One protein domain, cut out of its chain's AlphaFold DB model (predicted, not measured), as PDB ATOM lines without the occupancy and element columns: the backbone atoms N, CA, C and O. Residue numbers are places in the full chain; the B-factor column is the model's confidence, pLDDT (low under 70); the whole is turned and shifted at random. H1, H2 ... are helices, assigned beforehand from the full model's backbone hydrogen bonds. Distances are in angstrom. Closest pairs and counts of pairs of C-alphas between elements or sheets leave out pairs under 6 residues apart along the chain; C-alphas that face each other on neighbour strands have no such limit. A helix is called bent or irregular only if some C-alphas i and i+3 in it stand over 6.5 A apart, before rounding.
ATOM      1  N   ARG A 218      24.345   4.008  37.333       78.38
ATOM      2  CA  ARG A 218      24.856   2.631  37.482       78.38
ATOM      3  C   ARG A 218      23.735   1.597  37.390       78.38
ATOM      4  O   ARG A 218      23.867   0.594  36.694       78.38
ATOM      5  N   ARG A 219      22.589   1.835  38.041       79.12
ATOM      6  CA  ARG A 219      21.402   0.963  37.937       79.12
ATOM      7  C   ARG A 219      20.822   0.928  36.521       79.12
ATOM      8  O   ARG A 219      20.376  -0.136  36.099       79.12
ATOM      9  N   ARG A 220      20.801   2.050  35.793       82.00
ATOM     10  CA  ARG A 220      20.332   2.115  34.396       82.00
ATOM     11  C   ARG A 220      21.279   1.369  33.457       82.00
ATOM     12  O   ARG A 220      20.806   0.491  32.741       82.00
ATOM     13  N   ARG A 221      22.591   1.624  33.545       82.38
ATOM     14  CA  ARG A 221      23.633   0.897  32.793       82.38
ATOM     15  C   ARG A 221      23.507  -0.613  32.993       82.38
ATOM     16  O   ARG A 221      23.293  -1.345  32.034       82.38
ATOM     17  N   ARG A 222      23.448  -1.061  34.252       78.19
ATOM     18  CA  ARG A 222      23.232  -2.478  34.599       78.19
ATOM     19  C   ARG A 222      21.952  -3.056  34.002       78.19
ATOM     20  O   ARG A 222      21.967  -4.166  33.496       78.19
ATOM     21  N   ARG A 223      20.832  -2.329  34.035       81.69
ATOM     22  CA  ARG A 223      19.575  -2.799  33.420       81.69
ATOM     23  C   ARG A 223      19.702  -2.965  31.913       81.69
ATOM     24  O   ARG A 223      19.161  -3.931  31.385       81.69
ATOM     25  N   ASN A 224      20.371  -2.032  31.247       84.44
ATOM     26  CA  ASN A 224      20.598  -2.098  29.809       84.44
ATOM     27  C   ASN A 224      21.504  -3.283  29.458       84.44
ATOM     28  O   ASN A 224      21.183  -4.032  28.539       84.44
ATOM     29  N   TRP A 225      22.545  -3.539  30.252       84.88
ATOM     30  CA  TRP A 225      23.379  -4.733  30.105       84.88
ATOM     31  C   TRP A 225      22.610  -6.024  30.389       84.88
ATOM     32  O   TRP A 225      22.631  -6.912  29.552       84.88
ATOM     33  N   CYS A 226      21.794  -6.104  31.447       86.12
ATOM     34  CA  CYS A 226      20.914  -7.259  31.684       86.12
ATOM     35  C   CYS A 226      19.952  -7.548  30.512       86.12
ATOM     36  O   CYS A 226      19.524  -8.690  30.345       86.12
ATOM     37  N   LYS A 227      19.555  -6.531  29.727       85.38
ATOM     38  CA  LYS A 227      18.740  -6.717  28.510       85.38
ATOM     39  C   LYS A 227      19.565  -7.290  27.354       85.38
ATOM     40  O   LYS A 227      19.060  -8.135  26.628       85.38
ATOM     41  N   LYS A 228      20.817  -6.850  27.205       87.12
ATOM     42  CA  LYS A 228      21.735  -7.270  26.130       87.12
ATOM     43  C   LYS A 228      22.642  -8.451  26.516       87.12
ATOM     44  O   LYS A 228      23.413  -8.907  25.685       87.12
ATOM     45  N   LEU A 229      22.522  -8.986  27.733       86.75
ATOM     46  CA  LEU A 229      23.466  -9.935  28.337       86.75
ATOM     47  C   LEU A 229      23.709 -11.194  27.497       86.75
ATOM     48  O   LEU A 229      24.844 -11.636  27.383       86.75
ATOM     49  N   ARG A 230      22.660 -11.752  26.876       85.31
ATOM     50  CA  ARG A 230      22.799 -12.909  25.973       85.31
ATOM     51  C   ARG A 230      23.672 -12.589  24.754       85.31
ATOM     52  O   ARG A 230      24.443 -13.443  24.348       85.31
ATOM     53  N   ARG A 231      23.557 -11.376  24.202       87.88
ATOM     54  CA  ARG A 231      24.326 -10.916  23.034       87.88
ATOM     55  C   ARG A 231      25.766 -10.568  23.418       87.88
ATOM     56  O   ARG A 231      26.681 -10.994  22.736       87.88
ATOM     57  N   ILE A 232      25.954  -9.896  24.557       86.69
ATOM     58  CA  ILE A 232      27.285  -9.563  25.099       86.69
ATOM     59  C   ILE A 232      28.077 -10.833  25.443       86.69
ATOM     60  O   ILE A 232      29.263 -10.891  25.167       86.69
ATOM     61  N   ARG A 233      27.430 -11.875  25.989       87.38
ATOM     62  CA  ARG A 233      28.095 -13.163  26.266       87.38
ATOM     63  C   ARG A 233      28.573 -13.872  24.996       87.38
ATOM     64  O   ARG A 233      29.552 -14.594  25.061       87.38
ATOM     65  N   LYS A 234      27.841 -13.729  23.886       89.12
ATOM     66  CA  LYS A 234      28.145 -14.414  22.622       89.12
ATOM     67  C   LYS A 234      29.285 -13.750  21.850       89.12
ATOM     68  O   LYS A 234      30.036 -14.448  21.197       89.12
ATOM     69  N   ASN A 235      29.390 -12.424  21.903       89.75
ATOM     70  CA  ASN A 235      30.472 -11.689  21.254       89.75
ATOM     71  C   ASN A 235      30.821 -10.464  22.117       89.75
ATOM     72  O   ASN A 235      30.221  -9.404  21.919       89.75
ATOM     73  N   PRO A 236      31.690 -10.620  23.133       86.38
ATOM     74  CA  PRO A 236      32.047  -9.538  24.049       86.38
ATOM     75  C   PRO A 236      32.896  -8.458  23.369       86.38
ATOM     76  O   PRO A 236      32.635  -7.275  23.602       86.38
ATOM     77  N   GLN A 237      33.821  -8.854  22.488       86.44
ATOM     78  CA  GLN A 237      34.780  -7.959  21.837       86.44
ATOM     79  C   GLN A 237      34.082  -6.869  21.019       86.44
ATOM     80  O   GLN A 237      34.288  -5.686  21.264       86.44
ATOM     81  N   LYS A 238      33.054  -7.236  20.240       89.19
ATOM     82  CA  LYS A 238      32.193  -6.286  19.507       89.19
ATOM     83  C   LYS A 238      31.618  -5.149  20.366       89.19
ATOM     84  O   LYS A 238      31.296  -4.078  19.847       89.19
ATOM     85  N   TYR A 239      31.376  -5.384  21.656       84.56
ATOM     86  CA  TYR A 239      30.862  -4.356  22.567       84.56
ATOM     87  C   TYR A 239      31.970  -3.538  23.229       84.56
ATOM     88  O   TYR A 239      31.692  -2.400  23.612       84.56
ATOM     89  N   ILE A 240      33.168  -4.107  23.371       83.75
ATOM     90  CA  ILE A 240      34.372  -3.419  23.840       83.75
ATOM     91  C   ILE A 240      34.841  -2.449  22.752       83.75
ATOM     92  O   ILE A 240      34.918  -1.257  23.028       83.75
ATOM     93  N   ASP A 241      34.976  -2.904  21.507       83.69
ATOM     94  CA  ASP A 241      35.475  -2.083  20.390       83.69
ATOM     95  C   ASP A 241      34.539  -0.911  20.065       83.69
ATOM     96  O   ASP A 241      34.957   0.198  19.758       83.69
ATOM     97  N   ARG A 242      33.221  -1.120  20.191       83.25
ATOM     98  CA  ARG A 242      32.208  -0.065  19.976       83.25
ATOM     99  C   ARG A 242      31.980   0.819  21.206       83.25
ATOM    100  O   ARG A 242      31.033   1.618  21.227       83.25
ATOM    101  N   CYS A 243      32.758   0.647  22.271       78.81
ATOM    102  CA  CYS A 243      32.571   1.392  23.501       78.81
ATOM    103  C   CYS A 243      33.135   2.814  23.380       78.81
ATOM    104  O   CYS A 243      34.337   3.014  23.327       78.81
ATOM    105  N   LYS A 244      32.252   3.819  23.416       73.69
ATOM    106  CA  LYS A 244      32.655   5.239  23.403       73.69
ATOM    107  C   LYS A 244      32.896   5.834  24.798       73.69
ATOM    108  O   LYS A 244      33.620   6.808  24.932       73.69
ATOM    109  N   TYR A 245      32.277   5.278  25.847       72.25
ATOM    110  CA  TYR A 245      32.376   5.800  27.219       72.25
ATOM    111  C   TYR A 245      32.260   4.686  28.269       72.25
ATOM    112  O   TYR A 245      31.430   3.781  28.143       72.25
ATOM    113  N   HIS A 246      33.000   4.820  29.377       74.44
ATOM    114  CA  HIS A 246      33.005   3.893  30.524       74.44
ATOM    115  C   HIS A 246      33.460   2.451  30.207       74.44
ATOM    116  O   HIS A 246      32.955   1.495  30.808       74.44
ATOM    117  N   CYS A 247      34.427   2.290  29.304       79.50
ATOM    118  CA  CYS A 247      34.857   0.989  28.779       79.50
ATOM    119  C   CYS A 247      35.513   0.097  29.834       79.50
ATOM    120  O   CYS A 247      35.143  -1.067  29.946       79.50
ATOM    121  N   GLY A 248      36.291   0.663  30.761       81.81
ATOM    122  CA  GLY A 248      36.795  -0.092  31.918       81.81
ATOM    123  C   GLY A 248      35.694  -0.660  32.833       81.81
ATOM    124  O   GLY A 248      35.883  -1.681  33.489       81.81
ATOM    125  N   ILE A 249      34.498  -0.054  32.871       82.31
ATOM    126  CA  ILE A 249      33.356  -0.587  33.643       82.31
ATOM    127  C   ILE A 249      32.656  -1.712  32.870       82.31
ATOM    128  O   ILE A 249      32.104  -2.631  33.483       82.31
ATOM    129  N   LEU A 250      32.636  -1.616  31.539       84.50
ATOM    130  CA  LEU A 250      32.129  -2.662  30.658       84.50
ATOM    131  C   LEU A 250      33.031  -3.900  30.734       84.50
ATOM    132  O   LEU A 250      32.499  -4.980  30.982       84.50
ATOM    133  N   GLN A 251      34.353  -3.717  30.657       86.31
ATOM    134  CA  GLN A 251      35.356  -4.776  30.778       86.31
ATOM    135  C   GLN A 251      35.203  -5.537  32.098       86.31
ATOM    136  O   GLN A 251      34.795  -6.692  32.094       86.31
ATOM    137  N   LYS A 252      35.275  -4.832  33.237       86.38
ATOM    138  CA  LYS A 252      35.085  -5.424  34.579       86.38
ATOM    139  C   LYS A 252      33.766  -6.191  34.742       86.38
ATOM    140  O   LYS A 252      33.641  -7.058  35.612       86.38
ATOM    141  N   MET A 253      32.730  -5.831  33.981       87.25
ATOM    142  CA  MET A 253      31.455  -6.549  33.973       87.25
ATOM    143  C   MET A 253      31.499  -7.810  33.105       87.25
ATOM    144  O   MET A 253      30.914  -8.809  33.524       87.25
ATOM    145  N   ILE A 254      32.172  -7.762  31.952       88.44
ATOM    146  CA  ILE A 254      32.423  -8.907  31.065       88.44
ATOM    147  C   ILE A 254      33.290  -9.942  31.789       88.44
ATOM    148  O   ILE A 254      32.876 -11.097  31.885       88.44
ATOM    149  N   ASP A 255      34.367  -9.515  32.448       89.44
ATOM    150  CA  ASP A 255      35.245 -10.397  33.232       89.44
ATOM    151  C   ASP A 255      34.463 -11.116  34.357       89.44
ATOM    152  O   ASP A 255      34.747 -12.243  34.747       89.44
ATOM    153  N   ASN A 256      33.382 -10.492  34.846       90.38
ATOM    154  CA  ASN A 256      32.509 -11.015  35.903       90.38
ATOM    155  C   ASN A 256      31.104 -11.423  35.406       90.38
ATOM    156  O   ASN A 256      30.117 -11.372  36.164       90.38
ATOM    157  N   ILE A 257      30.965 -11.831  34.141       88.56
ATOM    158  CA  ILE A 257      29.660 -11.997  33.478       88.56
ATOM    159  C   ILE A 257      28.739 -13.022  34.164       88.56
ATOM    160  O   ILE A 257      27.527 -12.788  34.286       88.56
ATOM    161  N   LYS A 258      29.295 -14.116  34.713       88.94
ATOM    162  CA  LYS A 258      28.548 -15.138  35.478       88.94
ATOM    163  C   LYS A 258      27.887 -14.528  36.728       88.94
ATOM    164  O   LYS A 258      26.688 -14.714  36.971       88.94
ATOM    165  N   LYS A 259      28.631 -13.712  37.486       88.62
ATOM    166  CA  LYS A 259      28.148 -12.994  38.684       88.62
ATOM    167  C   LYS A 259      27.090 -11.950  38.319       88.62
ATOM    168  O   LYS A 259      26.099 -11.777  39.040       88.62
ATOM    169  N   HIS A 260      27.255 -11.283  37.176       87.56
ATOM    170  CA  HIS A 260      26.280 -10.324  36.658       87.56
ATOM    171  C   HIS A 260      24.947 -10.994  36.281       87.56
ATOM    172  O   HIS A 260      23.889 -10.491  36.673       87.56
ATOM    173  N   LYS A 261      24.981 -12.160  35.617       89.69
ATOM    174  CA  LYS A 261      23.796 -12.965  35.256       89.69
ATOM    175  C   LYS A 261      22.942 -13.314  36.479       89.69
ATOM    176  O   LYS A 261      21.775 -12.911  36.538       89.69
ATOM    177  N   LYS A 262      23.550 -13.925  37.507       89.19
ATOM    178  CA  LYS A 262      22.876 -14.267  38.780       89.19
ATOM    179  C   LYS A 262      22.236 -13.037  39.445       89.19
ATOM    180  O   LYS A 262      21.210 -13.123  40.123       89.19
ATOM    181  N   ARG A 263      22.831 -11.851  39.283       86.19
ATOM    182  CA  ARG A 263      22.296 -10.592  39.832       86.19
ATOM    183  C   ARG A 263      21.116 -10.048  39.020       86.19
ATOM    184  O   ARG A 263      20.142  -9.586  39.615       86.19
ATOM    185  N   CYS A 264      21.171 -10.126  37.690       88.25
ATOM    186  CA  CYS A 264      20.069  -9.738  36.804       88.25
ATOM    187  C   CYS A 264      18.801 -10.563  37.069       88.25
ATOM    188  O   CYS A 264      17.695 -10.016  37.088       88.25
ATOM    189  N   GLU A 265      18.953 -11.865  37.308       87.50
ATOM    190  CA  GLU A 265      17.849 -12.779  37.620       87.50
ATOM    191  C   GLU A 265      17.178 -12.432  38.956       87.50
ATOM    192  O   GLU A 265      15.954 -12.276  39.013       87.50
ATOM    193  N   ARG A 266      17.969 -12.182  40.010       86.12
ATOM    194  CA  ARG A 266      17.464 -11.702  41.310       86.12
ATOM    195  C   ARG A 266      16.676 -10.394  41.183       86.12
ATOM    196  O   ARG A 266      15.580 -10.262  41.733       86.12
ATOM    197  N   ASP A 267      17.181  -9.442  40.400       82.38
ATOM    198  CA  ASP A 267      16.506  -8.164  40.147       82.38
ATOM    199  C   ASP A 267      15.176  -8.332  39.390       82.38
ATOM    200  O   ASP A 267      14.208  -7.613  39.673       82.38
ATOM    201  N   ARG A 268      15.100  -9.278  38.442       81.94
ATOM    202  CA  ARG A 268      13.852  -9.628  37.740       81.94
ATOM    203  C   ARG A 268      12.831 -10.237  38.703       81.94
ATOM    204  O   ARG A 268      11.700  -9.743  38.747       81.94
ATOM    205  N   LYS A 269      13.232 -11.217  39.524       84.50
ATOM    206  CA  LYS A 269      12.371 -11.835  40.552       84.50
ATOM    207  C   LYS A 269      11.823 -10.778  41.527       84.50
ATOM    208  O   LYS A 269      10.613 -10.695  41.740       84.50
ATOM    209  N   ARG A 270      12.671  -9.861  42.016       81.44
ATOM    210  CA  ARG A 270      12.264  -8.760  42.914       81.44
ATOM    211  C   ARG A 270      11.224  -7.819  42.295       81.44
ATOM    212  O   ARG A 270      10.337  -7.334  42.997       81.44
ATOM    213  N   ARG A 271      11.316  -7.528  40.992       73.62
ATOM    214  CA  ARG A 271      10.333  -6.671  40.299       73.62
ATOM    215  C   ARG A 271       8.997  -7.366  40.103       73.62
ATOM    216  O   ARG A 271       7.975  -6.706  40.274       73.62
ATOM    217  N   ARG A 272       9.001  -8.666  39.794       74.94
ATOM    218  CA  ARG A 272       7.774  -9.472  39.701       74.94
ATOM    219  C   ARG A 272       7.014  -9.455  41.036       74.94
ATOM    220  O   ARG A 272       5.851  -9.071  41.044       74.94
ATOM    221  N   ARG A 273       7.709  -9.657  42.164       76.19
ATOM    222  CA  ARG A 273       7.123  -9.593  43.524       76.19
ATOM    223  C   ARG A 273       6.527  -8.223  43.909       76.19
ATOM    224  O   ARG A 273       5.591  -8.157  44.695       76.19
ATOM    225  N   LYS A 274       7.031  -7.105  43.364       65.38
ATOM    226  CA  LYS A 274       6.549  -5.741  43.696       65.38
ATOM    227  C   LYS A 274       5.366  -5.244  42.849       65.38
ATOM    228  O   LYS A 274       4.733  -4.257  43.229       65.38
ATOM    229  N   ARG A 275       5.057  -5.891  41.720       60.91
ATOM    230  CA  ARG A 275       3.968  -5.482  40.807       60.91
ATOM    231  C   ARG A 275       2.563  -5.487  41.451       60.91
ATOM    232  O   ARG A 275       1.841  -4.514  41.218       60.91
ATOM    233  N   PRO A 276       2.173  -6.466  42.293       57.94
ATOM    234  CA  PRO A 276       0.841  -6.491  42.910       57.94
ATOM    235  C   PRO A 276       0.604  -5.320  43.877       57.94
ATOM    236  O   PRO A 276      -0.425  -4.645  43.806       57.94
ATOM    237  N   ARG A 277       1.600  -4.997  44.717       57.16
ATOM    238  CA  ARG A 277       1.529  -3.891  45.694       57.16
ATOM    239  C   ARG A 277       1.392  -2.518  45.015       57.16
ATOM    240  O   ARG A 277       0.629  -1.669  45.472       57.16
ATOM    241  N   GLN A 278       2.062  -2.313  43.877       54.72
ATOM    242  CA  GLN A 278       1.955  -1.065  43.108       54.72
ATOM    243  C   GLN A 278       0.615  -0.919  42.366       54.72
ATOM    244  O   GLN A 278       0.100   0.195  42.270       54.72
ATOM    245  N   ARG A 279       0.020  -2.021  41.880       56.81
ATOM    246  CA  ARG A 279      -1.328  -2.008  41.275       56.81
ATOM    247  C   ARG A 279      -2.408  -1.647  42.305       56.81
ATOM    248  O   ARG A 279      -3.234  -0.782  42.016       56.81
ATOM    249  N   LYS A 280      -2.361  -2.220  43.518       53.28
ATOM    250  CA  LYS A 280      -3.308  -1.903  44.612       53.28
ATOM    251  C   LYS A 280      -3.219  -0.430  45.056       53.28
ATOM    252  O   LYS A 280      -4.244   0.240  45.170       53.28
ATOM    253  N   SER A 281      -2.008   0.114  45.210       51.78
ATOM    254  CA  SER A 281      -1.789   1.528  45.569       51.78
ATOM    255  C   SER A 281      -2.306   2.512  44.501       51.78
ATOM    256  O   SER A 281      -2.995   3.479  44.830       51.78
ATOM    257  N   ARG A 282      -2.066   2.235  43.209       52.62
ATOM    258  CA  ARG A 282      -2.577   3.066  42.102       52.62
ATOM    259  C   ARG A 282      -4.105   3.068  42.016       52.62
ATOM    260  O   ARG A 282      -4.687   4.126  41.790       52.62
ATOM    261  N   ARG A 283      -4.761   1.922  42.246       54.22
ATOM    262  CA  ARG A 283      -6.234   1.838  42.287       54.22
ATOM    263  C   ARG A 283      -6.823   2.697  43.416       54.22
ATOM    264  O   ARG A 283      -7.752   3.460  43.160       54.22
ATOM    265  N   ARG A 284      -6.239   2.663  44.625       53.91
ATOM    266  CA  ARG A 284      -6.661   3.516  45.760       53.91
ATOM    267  C   ARG A 284      -6.484   5.014  45.471       53.91
ATOM    268  O   ARG A 284      -7.396   5.799  45.720       53.91
ATOM    269  N   SER A 285      -5.355   5.405  44.875       54.09
ATOM    270  CA  SER A 285      -5.094   6.802  44.491       54.09
ATOM    271  C   SER A 285      -6.087   7.313  43.436       54.09
ATOM    272  O   SER A 285      -6.677   8.380  43.608       54.09
ATOM    273  N   ASN A 286      -6.370   6.518  42.399       54.59
ATOM    274  CA  ASN A 286      -7.337   6.890  41.363       54.59
ATOM    275  C   ASN A 286      -8.772   7.013  41.908       54.59
ATOM    276  O   ASN A 286      -9.497   7.923  41.496       54.59
ATOM    277  N   ARG A 287      -9.173   6.161  42.866       53.12
ATOM    278  CA  ARG A 287     -10.485   6.246  43.539       53.12
ATOM    279  C   ARG A 287     -10.621   7.546  44.346       53.12
ATOM    280  O   ARG A 287     -11.623   8.244  44.214       53.12
ATOM    281  N   SER A 288      -9.575   7.932  45.081       57.78
ATOM    282  CA  SER A 288      -9.522   9.198  45.834       57.78
ATOM    283  C   SER A 288      -9.612  10.437  44.928       57.78
ATOM    284  O   SER A 288     -10.359  11.378  45.213       57.78
ATOM    285  N   ILE A 289      -8.918  10.425  43.784       56.69
ATOM    286  CA  ILE A 289      -8.950  11.529  42.810       56.69
ATOM    287  C   ILE A 289     -10.349  11.686  42.195       56.69
ATOM    288  O   ILE A 289     -10.841  12.812  42.093       56.69
ATOM    289  N   ARG A 290     -11.008  10.581  41.814       54.44
ATOM    290  CA  ARG A 290     -12.385  10.614  41.286       54.44
ATOM    291  C   ARG A 290     -13.366  11.188  42.313       54.44
ATOM    292  O   ARG A 290     -14.135  12.086  41.977       54.44
ATOM    293  N   HIS A 291     -13.264  10.766  43.574       60.00
ATOM    294  CA  HIS A 291     -14.134  11.252  44.646       60.00
ATOM    295  C   HIS A 291     -13.940  12.758  44.928       60.00
ATOM    296  O   HIS A 291     -14.910  13.512  45.030       60.00
ATOM    297  N   ARG A 292     -12.689  13.248  44.936       53.03
ATOM    298  CA  ARG A 292     -12.390  14.689  45.062       53.03
ATOM    299  C   ARG A 292     -12.914  15.521  43.884       53.03
ATOM    300  O   ARG A 292     -13.376  16.642  44.096       53.03
ATOM    301  N   LYS A 293     -12.860  14.999  42.652       52.03
ATOM    302  CA  LYS A 293     -13.415  15.679  41.464       52.03
ATOM    303  C   LYS A 293     -14.946  15.773  41.520       52.03
ATOM    304  O   LYS A 293     -15.476  16.838  41.211       52.03
ATOM    305  N   SER A 294     -15.629  14.720  41.975       53.81
ATOM    306  CA  SER A 294     -17.088  14.721  42.177       53.81
ATOM    307  C   SER A 294     -17.523  15.760  43.224       53.81
ATOM    308  O   SER A 294     -18.314  16.654  42.917       53.81
ATOM    309  N   LYS A 295     -16.890  15.773  44.412       54.72
ATOM    310  CA  LYS A 295     -17.170  16.777  45.462       54.72
ATOM    311  C   LYS A 295     -16.942  18.221  44.989       54.72
ATOM    312  O   LYS A 295     -17.711  19.117  45.335       54.72
ATOM    313  N   ARG A 296     -15.914  18.470  44.164       52.44
ATOM    314  CA  ARG A 296     -15.664  19.800  43.571       52.44
ATOM    315  C   ARG A 296     -16.732  20.217  42.553       52.44
ATOM    316  O   ARG A 296     -17.080  21.395  42.529       52.44
ATOM    317  N   ARG A 297     -17.254  19.292  41.736       53.16
ATOM    318  CA  ARG A 297     -18.358  19.569  40.797       53.16
ATOM    319  C   ARG A 297     -19.654  19.903  41.546       53.16
ATOM    320  O   ARG A 297     -20.256  20.928  41.247       53.16
ATOM    321  N   SER A 298     -19.994  19.136  42.583       55.81
ATOM    322  CA  SER A 298     -21.171  19.391  43.432       55.81
ATOM    323  C   SER A 298     -21.103  20.755  44.145       55.81
ATOM    324  O   SER A 298     -22.039  21.549  44.062       55.81
ATOM    325  N   ARG A 299     -19.951  21.113  44.741       54.00
ATOM    326  CA  ARG A 299     -19.756  22.432  45.382       54.00
ATOM    327  C   ARG A 299     -19.832  23.612  44.402       54.00
ATOM    328  O   ARG A 299     -20.378  24.652  44.757       54.00
ATOM    329  N   ARG A 300     -19.312  23.467  43.173       52.19
ATOM    330  CA  ARG A 300     -19.447  24.497  42.119       52.19
ATOM    331  C   ARG A 300     -20.892  24.639  41.633       52.19
ATOM    332  O   ARG A 300     -21.322  25.759  41.385       52.19
ATOM    333  N   GLY A 301     -21.633  23.532  41.550       52.44
ATOM    334  CA  GLY A 301     -23.064  23.534  41.241       52.44
ATOM    335  C   GLY A 301     -23.894  24.249  42.309       52.44
ATOM    336  O   GLY A 301     -24.698  25.107  41.968       52.44
TER     337      GLY A 301
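Overview. This is residues 218 to 301 of the 365 residues of an uncharacterized protein of Lottia gigantea (UniProt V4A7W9). A small compact head, made by a kinked helix H1, the short helices H2 and H3 and the first part of the long helix H4, has one long helical arm sticking out of it. That arm, residues 269 to 301, belongs to H4 and makes the length of the whole; H4 bends on its way outward. You will find 84 printed residues with four named helices, in the order H1, H2, H3, H4, and no named strand: the class is all helix. The whole is extended, with a radius of gyration of the C-alphas of 22.1 A and spans of 68 by 28 by 17 A.

Along the chain. Find C-alpha 218 at (24.856, 2.631, 37.482); here H1 begins, residues 218 to 234, 22.9 A from first to last C-alpha. It is irregular, with C-alphas 227 and 230 7.8 A apart, and has a kink of 67 degrees near residue 228. Next come H2, residues 237 to 241, 6.1 A long, and H3, residues 247 to 254, 10.4 A long. Find C-alpha 257 at (29.660, -11.997, 33.478), where H4 begins, residues 257 to 301. By its hydrogen bonds it was assigned as one helix, but it is bent: C-alphas 273 and 276 are 7.0 A apart. Its arm H4a, residues 257 to 273, measures 24.8 A; its arm H4b, residues 276 to 301, measures 38.4 A and ends at C-alpha 301, at (-23.064, 23.534, 41.241).

Arrangement. Start at H1, which touches H4a; the closest C-alphas are those of Cys 226 and Cys 264, 5.8 A apart. H4a touches H1 with residues 257 to 264 alone. H1 and H4a run opposite ways at a steep tilt of 58 degrees. H1 and H2 are close but not clearly touching, with the closest C-alphas, those of Ile 232 and Tyr 239, at 6.8 A. H2 and H3 only just touch, with 3 pairs of C-alphas within 8 A, the closest being those of Ile 240 and Cys 247, 6.6 A apart. H3 and H4a are close but not clearly touching, about perpendicular at 81 degrees; C-alphas 253 and 260 are their closest, at 6.9 A. H4a and H4b stand at a steep tilt of 42 degrees, and H4b touches no helix. In H2, H3, H4a and H4b every O i to N i+4 pair is within hydrogen-bond range; in H1, 11 of 13 are.

Size, cuts and confidence. The two C-alphas farthest apart, those of Gln 237 and Gly 301, are 68.7 A apart. Without residues 269 to 301, which stand free, the body spans 29 by 22 by 16 A. The printed part has no cut, and the links H1 to H2, H2 to H3 and H3 to H4 are tight. Look at the B-factor column: the mean pLDDT of the printed part is 74.5, and residues 274 to 301 are under 70.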